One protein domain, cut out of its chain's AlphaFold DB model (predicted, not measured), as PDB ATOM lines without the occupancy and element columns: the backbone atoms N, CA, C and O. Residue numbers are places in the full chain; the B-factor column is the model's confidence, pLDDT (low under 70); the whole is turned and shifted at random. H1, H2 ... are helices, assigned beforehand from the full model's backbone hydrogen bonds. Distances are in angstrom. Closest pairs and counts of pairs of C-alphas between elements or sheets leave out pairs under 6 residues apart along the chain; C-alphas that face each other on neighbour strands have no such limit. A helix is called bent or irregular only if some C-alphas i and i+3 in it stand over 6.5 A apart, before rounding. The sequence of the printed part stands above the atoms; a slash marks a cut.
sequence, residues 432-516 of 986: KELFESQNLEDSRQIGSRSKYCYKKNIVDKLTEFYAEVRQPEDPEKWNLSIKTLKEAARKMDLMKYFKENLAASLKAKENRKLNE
ATOM      1  N   LYS A 432     -29.484  21.867 -48.909       89.25
ATOM      2  CA  LYS A 432     -28.144  22.354 -49.232       89.25
ATOM      3  C   LYS A 432     -27.337  22.724 -47.986       89.25
ATOM      4  O   LYS A 432     -26.222  22.241 -47.836       89.25
ATOM      5  N   GLU A 433     -27.863  23.584 -47.119       86.25
ATOM      6  CA  GLU A 433     -27.152  24.071 -45.927       86.25
ATOM      7  C   GLU A 433     -26.925  22.948 -44.913       86.25
ATOM      8  O   GLU A 433     -25.854  22.867 -44.306       86.25
ATOM      9  N   LEU A 434     -27.880  22.023 -44.784       87.12
ATOM     10  CA  LEU A 434     -27.720  20.807 -43.986       87.12
ATOM     11  C   LEU A 434     -26.615  19.902 -44.556       87.12
ATOM     12  O   LEU A 434     -25.713  19.508 -43.821       87.12
ATOM     13  N   PHE A 435     -26.617  19.623 -45.861       90.44
ATOM     14  CA  PHE A 435     -25.560  18.831 -46.499       90.44
ATOM     15  C   PHE A 435     -24.184  19.507 -46.396       90.44
ATOM     16  O   PHE A 435     -23.198  18.853 -46.061       90.44
ATOM     17  N   GLU A 436     -24.090  20.812 -46.651       87.62
ATOM     18  CA  GLU A 436     -22.807  21.520 -46.651       87.62
ATOM     19  C   GLU A 436     -22.235  21.675 -45.226       87.62
ATOM     20  O   GLU A 436     -21.023  21.519 -45.048       87.62
ATOM     21  N   SER A 437     -23.075  21.858 -44.200       84.38
ATOM     22  CA  SER A 437     -22.647  21.907 -42.788       84.38
ATOM     23  C   SER A 437     -22.277  20.534 -42.202       84.38
ATOM     24  O   SER A 437     -21.273  20.417 -41.497       84.38
ATOM     25  N   GLN A 438     -23.003  19.462 -42.544       86.31
ATOM     26  CA  GLN A 438     -22.701  18.088 -42.093       86.31
ATOM     27  C   GLN A 438     -21.434  17.485 -42.735       86.31
ATOM     28  O   GLN A 438     -20.988  16.401 -42.339       86.31
ATOM     29  N   ASN A 439     -20.850  18.180 -43.717       87.94
ATOM     30  CA  ASN A 439     -19.687  17.747 -44.494       87.94
ATOM     31  C   ASN A 439     -18.535  18.776 -44.515       87.94
ATOM     32  O   ASN A 439     -17.716  18.791 -45.441       87.94
ATOM     33  N   LEU A 440     -18.437  19.613 -43.476       84.62
ATOM     34  CA  LEU A 440     -17.266  20.459 -43.218       84.62
ATOM     35  C   LEU A 440     -15.978  19.626 -43.075       84.62
ATOM     36  O   LEU A 440     -15.991  18.501 -42.560       84.62
ATOM     37  N   GLU A 441     -14.864  20.183 -43.556       71.75
ATOM     38  CA  GLU A 441     -13.572  19.489 -43.608       71.75
ATOM     39  C   GLU A 441     -12.949  19.287 -42.217       71.75
ATOM     40  O   GLU A 441     -12.560  18.165 -41.888       71.75
ATOM     41  N   ASP A 442     -12.962  20.326 -41.378       71.62
ATOM     42  CA  ASP A 442     -12.628  20.256 -39.951       71.62
ATOM     43  C   ASP A 442     -13.691  21.002 -39.126       71.62
ATOM     44  O   ASP A 442     -13.983  22.176 -39.372       71.62
ATOM     45  N   SER A 443     -14.269  20.306 -38.141       60.88
ATOM     46  CA  SER A 443     -15.327  20.807 -37.255       60.88
ATOM     47  C   SER A 443     -14.852  21.880 -36.266       60.88
ATOM     48  O   SER A 443     -15.677  22.447 -35.554       60.88
ATOM     49  N   ARG A 444     -13.536  22.118 -36.161       59.44
ATOM     50  CA  ARG A 444     -12.933  23.002 -35.146       59.44
ATOM     51  C   ARG A 444     -12.656  24.427 -35.631       59.44
ATOM     52  O   ARG A 444     -12.356  25.285 -34.805       59.44
ATOM     53  N   GLN A 445     -12.744  24.693 -36.936       60.75
ATOM     54  CA  GLN A 445     -12.457  26.010 -37.513       60.75
ATOM     55  C   GLN A 445     -13.737  26.695 -38.008       60.75
ATOM     56  O   GLN A 445     -14.384  26.256 -38.962       60.75
ATOM     57  N   ILE A 446     -14.096  27.803 -37.356       58.41
ATOM     58  CA  ILE A 446     -15.216  28.657 -37.761       58.41
ATOM     59  C   ILE A 446     -14.847  29.312 -39.098       58.41
ATOM     60  O   ILE A 446     -13.906  30.098 -39.165       58.41
ATOM     61  N   GLY A 447     -15.579  28.973 -40.163       65.62
ATOM     62  CA  GLY A 447     -15.301  29.439 -41.528       65.62
ATOM     63  C   GLY A 447     -14.661  28.403 -42.464       65.62
ATOM     64  O   GLY A 447     -14.401  28.736 -43.622       65.62
ATOM     65  N   SER A 448     -14.448  27.155 -42.020       70.94
ATOM     66  CA  SER A 448     -14.112  26.034 -42.915       70.94
ATOM     67  C   SER A 448     -15.067  25.972 -44.111       70.94
ATOM     68  O   SER A 448     -16.286  26.059 -43.956       70.94
ATOM     69  N   ARG A 449     -14.529  25.761 -45.317       74.31
ATOM     70  CA  ARG A 449     -15.354  25.450 -46.495       74.31
ATOM     71  C   ARG A 449     -15.895  24.022 -46.378       74.31
ATOM     72  O   ARG A 449     -15.243  23.147 -45.806       74.31
ATOM     73  N   SER A 450     -17.081  23.772 -46.932       78.81
ATOM     74  CA  SER A 450     -17.586  22.400 -47.031       78.81
ATOM     75  C   SER A 450     -16.727  21.590 -47.998       78.81
ATOM     76  O   SER A 450     -16.388  22.072 -49.081       78.81
ATOM     77  N   LYS A 451     -16.391  20.350 -47.624       84.06
ATOM     78  CA  LYS A 451     -15.540  19.465 -48.434       84.06
ATOM     79  C   LYS A 451     -16.257  18.968 -49.700       84.06
ATOM     80  O   LYS A 451     -15.610  18.499 -50.635       84.06
ATOM     81  N   TYR A 452     -17.588  19.071 -49.736       85.94
ATOM     82  CA  TYR A 452     -18.433  18.628 -50.840       85.94
ATOM     83  C   TYR A 452     -19.542  19.657 -51.098       85.94
ATOM     84  O   TYR A 452     -20.352  19.929 -50.219       85.94
ATOM     85  N   CYS A 453     -19.600  20.222 -52.304       85.75
ATOM     86  CA  CYS A 453     -20.674  21.143 -52.692       85.75
ATOM     87  C   CYS A 453     -21.985  20.378 -52.918       85.75
ATOM     88  O   CYS A 453     -21.974  19.331 -53.574       85.75
ATOM     89  N   TYR A 454     -23.116  20.914 -52.455       91.75
ATOM     90  CA  TYR A 454     -24.422  20.307 -52.711       91.75
ATOM     91  C   TYR A 454     -24.744  20.306 -54.214       91.75
ATOM     92  O   TYR A 454     -24.699  21.335 -54.892       91.75
ATOM     93  N   LYS A 455     -25.128  19.136 -54.731       91.81
ATOM     94  CA  LYS A 455     -25.750  18.966 -56.049       91.81
ATOM     95  C   LYS A 455     -26.899  17.983 -55.894       91.81
ATOM     96  O   LYS A 455     -26.639  16.808 -55.635       91.81
ATOM     97  N   LYS A 456     -28.137  18.450 -56.078       91.00
ATOM     98  CA  LYS A 456     -29.352  17.669 -55.812       91.00
ATOM     99  C   LYS A 456     -29.305  16.256 -56.415       91.00
ATOM    100  O   LYS A 456     -29.293  15.292 -55.665       91.00
ATOM    101  N   ASN A 457     -29.060  16.140 -57.722       92.31
ATOM    102  CA  ASN A 457     -28.979  14.863 -58.454       92.31
ATOM    103  C   ASN A 457     -27.894  13.875 -57.949       92.31
ATOM    104  O   ASN A 457     -27.823  12.745 -58.436       92.31
ATOM    105  N   ILE A 458     -26.991  14.306 -57.059       91.06
ATOM    106  CA  ILE A 458     -26.018  13.451 -56.362       91.06
ATOM    107  C   ILE A 458     -26.533  13.114 -54.957       91.06
ATOM    108  O   ILE A 458     -26.436  11.965 -54.547       91.06
ATOM    109  N   VAL A 459     -27.109  14.081 -54.238       91.88
ATOM    110  CA  VAL A 459     -27.708  13.873 -52.907       91.88
ATOM    111  C   VAL A 459     -28.916  12.937 -52.968       91.88
ATOM    112  O   VAL A 459     -29.008  12.043 -52.132       91.88
ATOM    113  N   ASP A 460     -29.763  13.055 -53.996       91.94
ATOM    114  CA  ASP A 460     -30.859  12.117 -54.272       91.94
ATOM    115  C   ASP A 460     -30.308  10.674 -54.353       91.94
ATOM    116  O   ASP A 460     -30.708   9.804 -53.586       91.94
ATOM    117  N   LYS A 461     -29.274  10.450 -55.180       93.19
ATOM    118  CA  LYS A 461     -28.623   9.137 -55.364       93.19
ATOM    119  C   LYS A 461     -27.901   8.612 -54.124       93.19
ATOM    120  O   LYS A 461     -27.852   7.407 -53.899       93.19
ATOM    121  N   LEU A 462     -27.315   9.494 -53.315       92.94
ATOM    122  CA  LEU A 462     -26.712   9.112 -52.033       92.94
ATOM    123  C   LEU A 462     -27.784   8.759 -50.987       92.94
ATOM    124  O   LEU A 462     -27.516   7.955 -50.098       92.94
ATOM    125  N   THR A 463     -28.996   9.303 -51.122       93.19
ATOM    126  CA  THR A 463     -30.161   8.968 -50.290       93.19
ATOM    127  C   THR A 463     -30.797   7.644 -50.724       93.19
ATOM    128  O   THR A 463     -31.124   6.828 -49.865       93.19
ATOM    129  N   GLU A 464     -30.888   7.381 -52.032       92.38
ATOM    130  CA  GLU A 464     -31.227   6.060 -52.591       92.38
ATOM    131  C   GLU A 464     -30.234   4.993 -52.096       92.38
ATOM    132  O   GLU A 464     -30.639   4.007 -51.485       92.38
ATOM    133  N   PHE A 465     -28.927   5.241 -52.240       91.88
ATOM    134  CA  PHE A 465     -27.878   4.346 -51.743       91.88
ATOM    135  C   PHE A 465     -27.924   4.165 -50.216       91.88
ATOM    136  O   PHE A 465     -27.697   3.063 -49.722       91.88
ATOM    137  N   TYR A 466     -28.273   5.200 -49.438       92.69
ATOM    138  CA  TYR A 466     -28.508   5.024 -48.001       92.69
ATOM    139  C   TYR A 466     -29.664   4.055 -47.733       92.69
ATOM    140  O   TYR A 466     -29.532   3.198 -46.866       92.69
ATOM    141  N   ALA A 467     -30.769   4.142 -48.479       90.75
ATOM    142  CA  ALA A 467     -31.916   3.252 -48.305       90.75
ATOM    143  C   ALA A 467     -31.598   1.775 -48.627       90.75
ATOM    144  O   ALA A 467     -32.163   0.892 -47.985       90.75
ATOM    145  N   GLU A 468     -30.670   1.500 -49.552       89.75
ATOM    146  CA  GLU A 468     -30.162   0.143 -49.832       89.75
ATOM    147  C   GLU A 468     -29.246  -0.408 -48.722       89.75
ATOM    148  O   GLU A 468     -29.187  -1.618 -48.492       89.75
ATOM    149  N   VAL A 469     -28.509   0.481 -48.049       89.50
ATOM    150  CA  VAL A 469     -27.399   0.159 -47.134       89.50
ATOM    151  C   VAL A 469     -27.811   0.170 -45.651       89.50
ATOM    152  O   VAL A 469     -27.177  -0.487 -44.819       89.50
ATOM    153  N   ARG A 470     -28.861   0.924 -45.310       87.94
ATOM    154  CA  ARG A 470     -29.389   1.155 -43.955       87.94
ATOM    155  C   ARG A 470     -29.720  -0.155 -43.221       87.94
ATOM    156  O   ARG A 470     -30.424  -1.015 -43.747       87.94
ATOM    157  N   GLN A 471     -29.302  -0.274 -41.960       84.69
ATOM    158  CA  GLN A 471     -29.724  -1.374 -41.081       84.69
ATOM    159  C   GLN A 471     -31.067  -1.054 -40.388       84.69
ATOM    160  O   GLN A 471     -31.390   0.119 -40.217       84.69
ATOM    161  N   PRO A 472     -31.852  -2.051 -39.923       82.62
ATOM    162  CA  PRO A 472     -33.139  -1.802 -39.252       82.62
ATOM    163  C   PRO A 472     -33.058  -0.892 -38.012       82.62
ATOM    164  O   PRO A 472     -34.057  -0.300 -37.614       82.62
ATOM    165  N   GLU A 473     -31.868  -0.791 -37.416       82.75
ATOM    166  CA  GLU A 473     -31.536   0.022 -36.241       82.75
ATOM    167  C   GLU A 473     -31.128   1.470 -36.589       82.75
ATOM    168  O   GLU A 473     -31.173   2.348 -35.729       82.75
ATOM    169  N   ASP A 474     -30.729   1.736 -37.839       84.62
ATOM    170  CA  ASP A 474     -30.311   3.062 -38.312       84.62
ATOM    171  C   ASP A 474     -31.551   3.958 -38.608       84.62
ATOM    172  O   ASP A 474     -32.631   3.442 -38.932       84.62
ATOM    173  N   PRO A 475     -31.446   5.303 -38.533       85.50
ATOM    174  CA  PRO A 475     -32.584   6.219 -38.688       85.50
ATOM    175  C   PRO A 475     -33.241   6.182 -40.078       85.50
ATOM    176  O   PRO A 475     -32.609   5.904 -41.093       85.50
ATOM    177  N   GLU A 476     -34.535   6.505 -40.130       86.31
ATOM    178  CA  GLU A 476     -35.375   6.333 -41.329       86.31
ATOM    179  C   GLU A 476     -35.086   7.317 -42.473       86.31
ATOM    180  O   GLU A 476     -35.428   7.053 -43.624       86.31
ATOM    181  N   LYS A 477     -34.403   8.428 -42.178       88.56
ATOM    182  CA  LYS A 477     -33.878   9.372 -43.169       88.56
ATOM    183  C   LYS A 477     -32.389   9.582 -42.929       88.56
ATOM    184  O   LYS A 477     -31.957   9.717 -41.784       88.56
ATOM    185  N   TRP A 478     -31.617   9.651 -44.011       91.31
ATOM    186  CA  TRP A 478     -30.197   9.979 -43.946       91.31
ATOM    187  C   TRP A 478     -29.996  11.397 -43.397       91.31
ATOM    188  O   TRP A 478     -30.684  12.332 -43.799       91.31
ATOM    189  N   ASN A 479     -29.010  11.581 -42.518       89.31
ATOM    190  CA  ASN A 479     -28.650  12.885 -41.954       89.31
ATOM    191  C   ASN A 479     -27.737  13.727 -42.872       89.31
ATOM    192  O   ASN A 479     -27.029  14.603 -42.383       89.31
ATOM    193  N   LEU A 480     -27.706  13.427 -44.177       89.62
ATOM    194  CA  LEU A 480     -26.901  14.095 -45.214       89.62
ATOM    195  C   LEU A 480     -25.369  14.068 -44.999       89.62
ATOM    196  O   LEU A 480     -24.626  14.632 -45.803       89.62
ATOM    197  N   SER A 481     -24.856  13.388 -43.965       91.31
ATOM    198  CA  SER A 481     -23.415  13.281 -43.712       91.31
ATOM    199  C   SER A 481     -22.783  12.117 -44.480       91.31
ATOM    200  O   SER A 481     -23.147  10.952 -44.325       91.31
ATOM    201  N   ILE A 482     -21.762  12.404 -45.289       91.31
ATOM    202  CA  ILE A 482     -21.026  11.389 -46.060       91.31
ATOM    203  C   ILE A 482     -20.190  10.485 -45.133       91.31
ATOM    204  O   ILE A 482     -19.843   9.366 -45.515       91.31
ATOM    205  N   LYS A 483     -19.882  10.933 -43.905       89.50
ATOM    206  CA  LYS A 483     -19.190  10.119 -42.890       89.50
ATOM    207  C   LYS A 483     -20.081   8.954 -42.429       89.50
ATOM    208  O   LYS A 483     -19.682   7.801 -42.589       89.50
ATOM    209  N   THR A 484     -21.317   9.237 -42.008       89.62
ATOM    210  CA  THR A 484     -22.290   8.209 -41.585       89.62
ATOM    211  C   THR A 484     -22.656   7.256 -42.726       89.62
ATOM    212  O   THR A 484     -22.733   6.049 -42.516       89.62
ATOM    213  N   LEU A 485     -22.789   7.764 -43.959       91.44
ATOM    214  CA  LEU A 485     -23.056   6.939 -45.145       91.44
ATOM    215  C   LEU A 485     -21.926   5.933 -45.429       91.44
ATOM    216  O   LEU A 485     -22.184   4.765 -45.713       91.44
ATOM    217  N   LYS A 486     -20.662   6.362 -45.304       90.00
ATOM    218  CA  LYS A 486     -19.488   5.482 -45.455       90.00
ATOM    219  C   LYS A 486     -19.381   4.450 -44.335       90.00
ATOM    220  O   LYS A 486     -18.905   3.342 -44.576       90.00
ATOM    221  N   GLU A 487     -19.798   4.793 -43.121       89.44
ATOM    222  CA  GLU A 487     -19.838   3.862 -41.991       89.44
ATOM    223  C   GLU A 487     -20.940   2.812 -42.169       89.44
ATOM    224  O   GLU A 487     -20.665   1.625 -42.003       89.44
ATOM    225  N   ALA A 488     -22.137   3.211 -42.611       88.44
ATOM    226  CA  ALA A 488     -23.214   2.288 -42.961       88.44
ATOM    227  C   ALA A 488     -22.796   1.321 -44.091       88.44
ATOM    228  O   ALA A 488     -22.945   0.108 -43.945       88.44
ATOM    229  N   ALA A 489     -22.163   1.828 -45.158       89.81
ATOM    230  CA  ALA A 489     -21.647   0.995 -46.251       89.81
ATOM    231  C   ALA A 489     -20.616  -0.035 -45.753       89.81
ATOM    232  O   ALA A 489     -20.752  -1.229 -46.010       89.81
ATOM    233  N   ARG A 490     -19.651   0.396 -44.926       88.19
ATOM    234  CA  ARG A 490     -18.673  -0.506 -44.292       88.19
ATOM    235  C   ARG A 490     -19.330  -1.565 -43.403       88.19
ATOM    236  O   ARG A 490     -18.891  -2.713 -43.428       88.19
ATOM    237  N   LYS A 491     -20.371  -1.218 -42.629       87.88
ATOM    238  CA  LYS A 491     -21.149  -2.204 -41.853       87.88
ATOM    239  C   LYS A 491     -21.803  -3.241 -42.779       87.88
ATOM    240  O   LYS A 491     -21.772  -4.429 -42.463       87.88
ATOM    241  N   MET A 492     -22.385  -2.813 -43.903       89.44
ATOM    242  CA  MET A 492     -23.027  -3.702 -44.879       89.44
ATOM    243  C   MET A 492     -22.016  -4.656 -45.533       89.44
ATOM    244  O   MET A 492     -22.249  -5.866 -45.540       89.44
ATOM    245  N   ASP A 493     -20.875  -4.139 -45.998       87.69
ATOM    246  CA  ASP A 493     -19.791  -4.936 -46.591       87.69
ATOM    247  C   ASP A 493     -19.231  -5.964 -45.599       87.69
ATOM    248  O   ASP A 493     -19.088  -7.140 -45.937       87.69
ATOM    249  N   LEU A 494     -18.989  -5.562 -44.344       84.69
ATOM    250  CA  LEU A 494     -18.569  -6.479 -43.279       84.69
ATOM    251  C   LEU A 494     -19.620  -7.569 -43.028       84.69
ATOM    252  O   LEU A 494     -19.278  -8.748 -42.966       84.69
ATOM    253  N   MET A 495     -20.903  -7.211 -42.937       84.12
ATOM    254  CA  MET A 495     -21.992  -8.178 -42.744       84.12
ATOM    255  C   MET A 495     -22.146  -9.141 -43.929       84.12
ATOM    256  O   MET A 495     -22.483 -10.309 -43.724       84.12
ATOM    257  N   LYS A 496     -21.869  -8.691 -45.158       88.00
ATOM    258  CA  LYS A 496     -21.819  -9.544 -46.351       88.00
ATOM    259  C   LYS A 496     -20.625 -10.503 -46.297       88.00
ATOM    260  O   LYS A 496     -20.824 -11.712 -46.384       88.00
ATOM    261  N   TYR A 497     -19.424  -9.989 -46.034       87.44
ATOM    262  CA  TYR A 497     -18.195 -10.772 -45.872       87.44
ATOM    263  C   TYR A 497     -18.305 -11.831 -44.762       87.44
ATOM    264  O   TYR A 497     -17.878 -12.973 -44.941       87.44
ATOM    265  N   PHE A 498     -18.929 -11.500 -43.625       83.12
ATOM    266  CA  PHE A 498     -19.200 -12.473 -42.565       83.12
ATOM    267  C   PHE A 498     -20.196 -13.550 -43.010       83.12
ATOM    268  O   PHE A 498     -19.936 -14.728 -42.772       83.12
ATOM    269  N   LYS A 499     -21.294 -13.197 -43.695       86.38
ATOM    270  CA  LYS A 499     -22.258 -14.180 -44.232       86.38
ATOM    271  C   LYS A 499     -21.612 -15.129 -45.245       86.38
ATOM    272  O   LYS A 499     -21.823 -16.338 -45.161       86.38
ATOM    273  N   GLU A 500     -20.800 -14.604 -46.161       89.06
ATOM    274  CA  GLU A 500     -20.098 -15.388 -47.184       89.06
ATOM    275  C   GLU A 500     -19.066 -16.345 -46.558       89.06
ATOM    276  O   GLU A 500     -19.070 -17.539 -46.869       89.06
ATOM    277  N   ASN A 501     -18.268 -15.881 -45.589       84.56
ATOM    278  CA  ASN A 501     -17.333 -16.738 -44.850       84.56
ATOM    279  C   ASN A 501     -18.029 -17.791 -43.974       84.56
ATOM    280  O   ASN A 501     -17.550 -18.922 -43.877       84.56
ATOM    281  N   LEU A 502     -19.160 -17.461 -43.344       80.44
ATOM    282  CA  LEU A 502     -19.919 -18.415 -42.529       80.44
ATOM    283  C   LEU A 502     -20.530 -19.507 -43.427       80.44
ATOM    284  O   LEU A 502     -20.403 -20.692 -43.122       80.44
ATOM    285  N   ALA A 503     -21.074 -19.137 -44.592       83.69
ATOM    286  CA  ALA A 503     -21.533 -20.088 -45.606       83.69
ATOM    287  C   ALA A 503     -20.392 -20.970 -46.156       83.69
ATOM    288  O   ALA A 503     -20.569 -22.182 -46.299       83.69
ATOM    289  N   ALA A 504     -19.207 -20.404 -46.409       85.81
ATOM    290  CA  ALA A 504     -18.024 -21.165 -46.811       85.81
ATOM    291  C   ALA A 504     -17.553 -22.134 -45.708       85.81
ATOM    292  O   ALA A 504     -17.246 -23.291 -45.992       85.81
ATOM    293  N   SER A 505     -17.566 -21.704 -44.441       79.12
ATOM    294  CA  SER A 505     -17.226 -22.536 -43.279       79.12
ATOM    295  C   SER A 505     -18.206 -23.699 -43.086       79.12
ATOM    296  O   SER A 505     -17.787 -24.817 -42.782       79.12
ATOM    297  N   LEU A 506     -19.506 -23.471 -43.311       83.56
ATOM    298  CA  LEU A 506     -20.524 -24.523 -43.278       83.56
ATOM    299  C   LEU A 506     -20.304 -25.548 -44.398       83.56
ATOM    300  O   LEU A 506     -20.188 -26.733 -44.092       83.56
ATOM    301  N   LYS A 507     -20.116 -25.106 -45.650       86.62
ATOM    302  CA  LYS A 507     -19.777 -25.997 -46.778       86.62
ATOM    303  C   LYS A 507     -18.481 -26.781 -46.534       86.62
ATOM    304  O   LYS A 507     -18.411 -27.968 -46.829       86.62
ATOM    305  N   ALA A 508     -17.464 -26.160 -45.936       81.88
ATOM    306  CA  ALA A 508     -16.221 -26.844 -45.578       81.88
ATOM    307  C   ALA A 508     -16.423 -27.922 -44.493       81.88
ATOM    308  O   ALA A 508     -15.793 -28.976 -44.556       81.88
ATOM    309  N   LYS A 509     -17.310 -27.694 -43.512       80.56
ATOM    310  CA  LYS A 509     -17.693 -28.707 -42.509       80.56
ATOM    311  C   LYS A 509     -18.542 -29.830 -43.109       80.56
ATOM    312  O   LYS A 509     -18.387 -30.977 -42.709       80.56
ATOM    313  N   GLU A 510     -19.415 -29.512 -44.057       82.75
ATOM    314  CA  GLU A 510     -20.249 -30.478 -44.776       82.75
ATOM    315  C   GLU A 510     -19.394 -31.404 -45.656       82.75
ATOM    316  O   GLU A 510     -19.465 -32.623 -45.514       82.75
ATOM    317  N   ASN A 511     -18.462 -30.841 -46.431       77.88
ATOM    318  CA  ASN A 511     -17.492 -31.612 -47.215       77.88
ATOM    319  C   ASN A 511     -16.571 -32.477 -46.333       77.88
ATOM    320  O   ASN A 511     -16.254 -33.604 -46.704       77.88
ATOM    321  N   ARG A 512     -16.166 -32.001 -45.142       73.88
ATOM    322  CA  ARG A 512     -15.429 -32.841 -44.176       73.88
ATOM    323  C   ARG A 512     -16.256 -34.038 -43.711       73.88
ATOM    324  O   ARG A 512     -15.721 -35.136 -43.680       73.88
ATOM    325  N   LYS A 513     -17.553 -33.860 -43.433       75.38
ATOM    326  CA  LYS A 513     -18.448 -34.965 -43.045       75.38
ATOM    327  C   LYS A 513     -18.644 -36.011 -44.149       75.38
ATOM    328  O   LYS A 513     -18.807 -37.178 -43.813       75.38
ATOM    329  N   LEU A 514     -18.614 -35.627 -45.431       70.81
ATOM    330  CA  LEU A 514     -18.576 -36.599 -46.535       70.81
ATOM    331  C   LEU A 514     -17.251 -37.375 -46.525       70.81
ATOM    332  O   LEU A 514     -17.255 -38.600 -46.443       70.81
ATOM    333  N   ASN A 515     -16.116 -36.673 -46.500       65.06
ATOM    334  CA  ASN A 515     -14.797 -37.313 -46.532       65.06
ATOM    335  C   ASN A 515     -14.539 -38.220 -45.304       65.06
ATOM    336  O   ASN A 515     -13.870 -39.249 -45.414       65.06
ATOM    337  N   GLU A 516     -15.086 -37.869 -44.135       61.44
ATOM    338  CA  GLU A 516     -15.059 -38.678 -42.904       61.44
ATOM    339  C   GLU A 516     -16.009 -39.892 -42.961       61.44
ATOM    340  O   GLU A 516     -15.790 -40.865 -42.244       61.44
TER     341      GLU A 516
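Overview. This is residues 432 to 516 of the 986 residues of the protein "uncharacterized protein LOC115876033" of Sitophilus oryzae (UniProt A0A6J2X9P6). One long straight helix, H3, runs out of a small head like a shaft, and its residues 494 to 516 stick out free of the rest. The head holds the first part of H3, the shorter helix H2 packed on it by its last residues, and, at the end away from the free shaft, the short helix H1 with the loop of residues 438 to 455. The printed part has 85 residues with three named helices, in the order H1, H2, H3 along the chain, and no named strand; the class is all helix. The whole is extended, with a radius of gyration of the C-alphas of 19.6 A, and the C-alphas span 68 by 26 by 21 A, the long span being made largely by H3.

Arrangement. The longest helix is H3, residues 482 to 516, and its residues 494 to 516 stand free, with no C-alpha 8 or more residues away along the chain within 10 A. H2, residues 456 to 469, touches H3, with 5 pairs of C-alphas within 8 A. The closest C-alphas of the two are those of Val 469 and Ala 489, 5.9 A apart. H2 touches H3 with residues 466 to 469 alone, and H3 touches H2 with residues 485 to 492 alone. The two helices run the same way at a shallow tilt of 32 degrees, only just short of steep. Their centres are 25.5 A apart. H1, residues 432 to 437, touches no helix. H1 and H2 are only just apart, their closest C-alphas being 8.2 A from each other. H1 and H3 are apart, with no C-alpha of the one within 8 A of the other. In H1 and H3 every O i to N i+4 pair is within hydrogen-bond range, and in H2 9 of 10 such pairs are.

Along the chain. H3 begins with C-alpha 482 of Ile 482 at (-21.026, 11.389, -46.060) and ends with C-alpha 516 of Glu 516 at (-15.059, -38.678, -42.904). Its 35 residues measure 50.5 A from first to last C-alpha, and its N-to-C direction is nearly that of falling y. H2 has 14 residues, from Lys 456 to Val 469, and measures 19.6 A from first to last C-alpha; C-alpha 469 stands at (-27.399, 0.159, -47.134). H1 has 6 residues, from Lys 432 to Ser 437, and measures 8.5 A; C-alpha 432 stands at (-28.144, 22.354, -49.232). None of the three helices is bent or irregular.

Size, cuts and confidence. The two C-alphas farthest apart are those of Gly 447, in the link between H1 and H2, and Glu 516, the last residue of H3, at 68.1 A. The C-alphas of the first and last printed residues, Lys 432 and Glu 516, are 62.7 A apart. Without the free residues 494 to 516, the body has 62 residues, spans 36 by 25 by 18 A and has a radius of gyration of 12.3 A. Both links are long: residues 438 to 455, 18 residues, join H1 to H2, and residues 470 to 481, 12 residues, join H2 to H3. The C-alphas of the first of these links lie 15 to 28 A from the mean of all C-alphas, and those of the second 7 to 14 A. The printed part has no cut. The mean pLDDT of the printed part is 84.2, and the model's confidence is under 70 at residues 443 to 447 and 515 to 516.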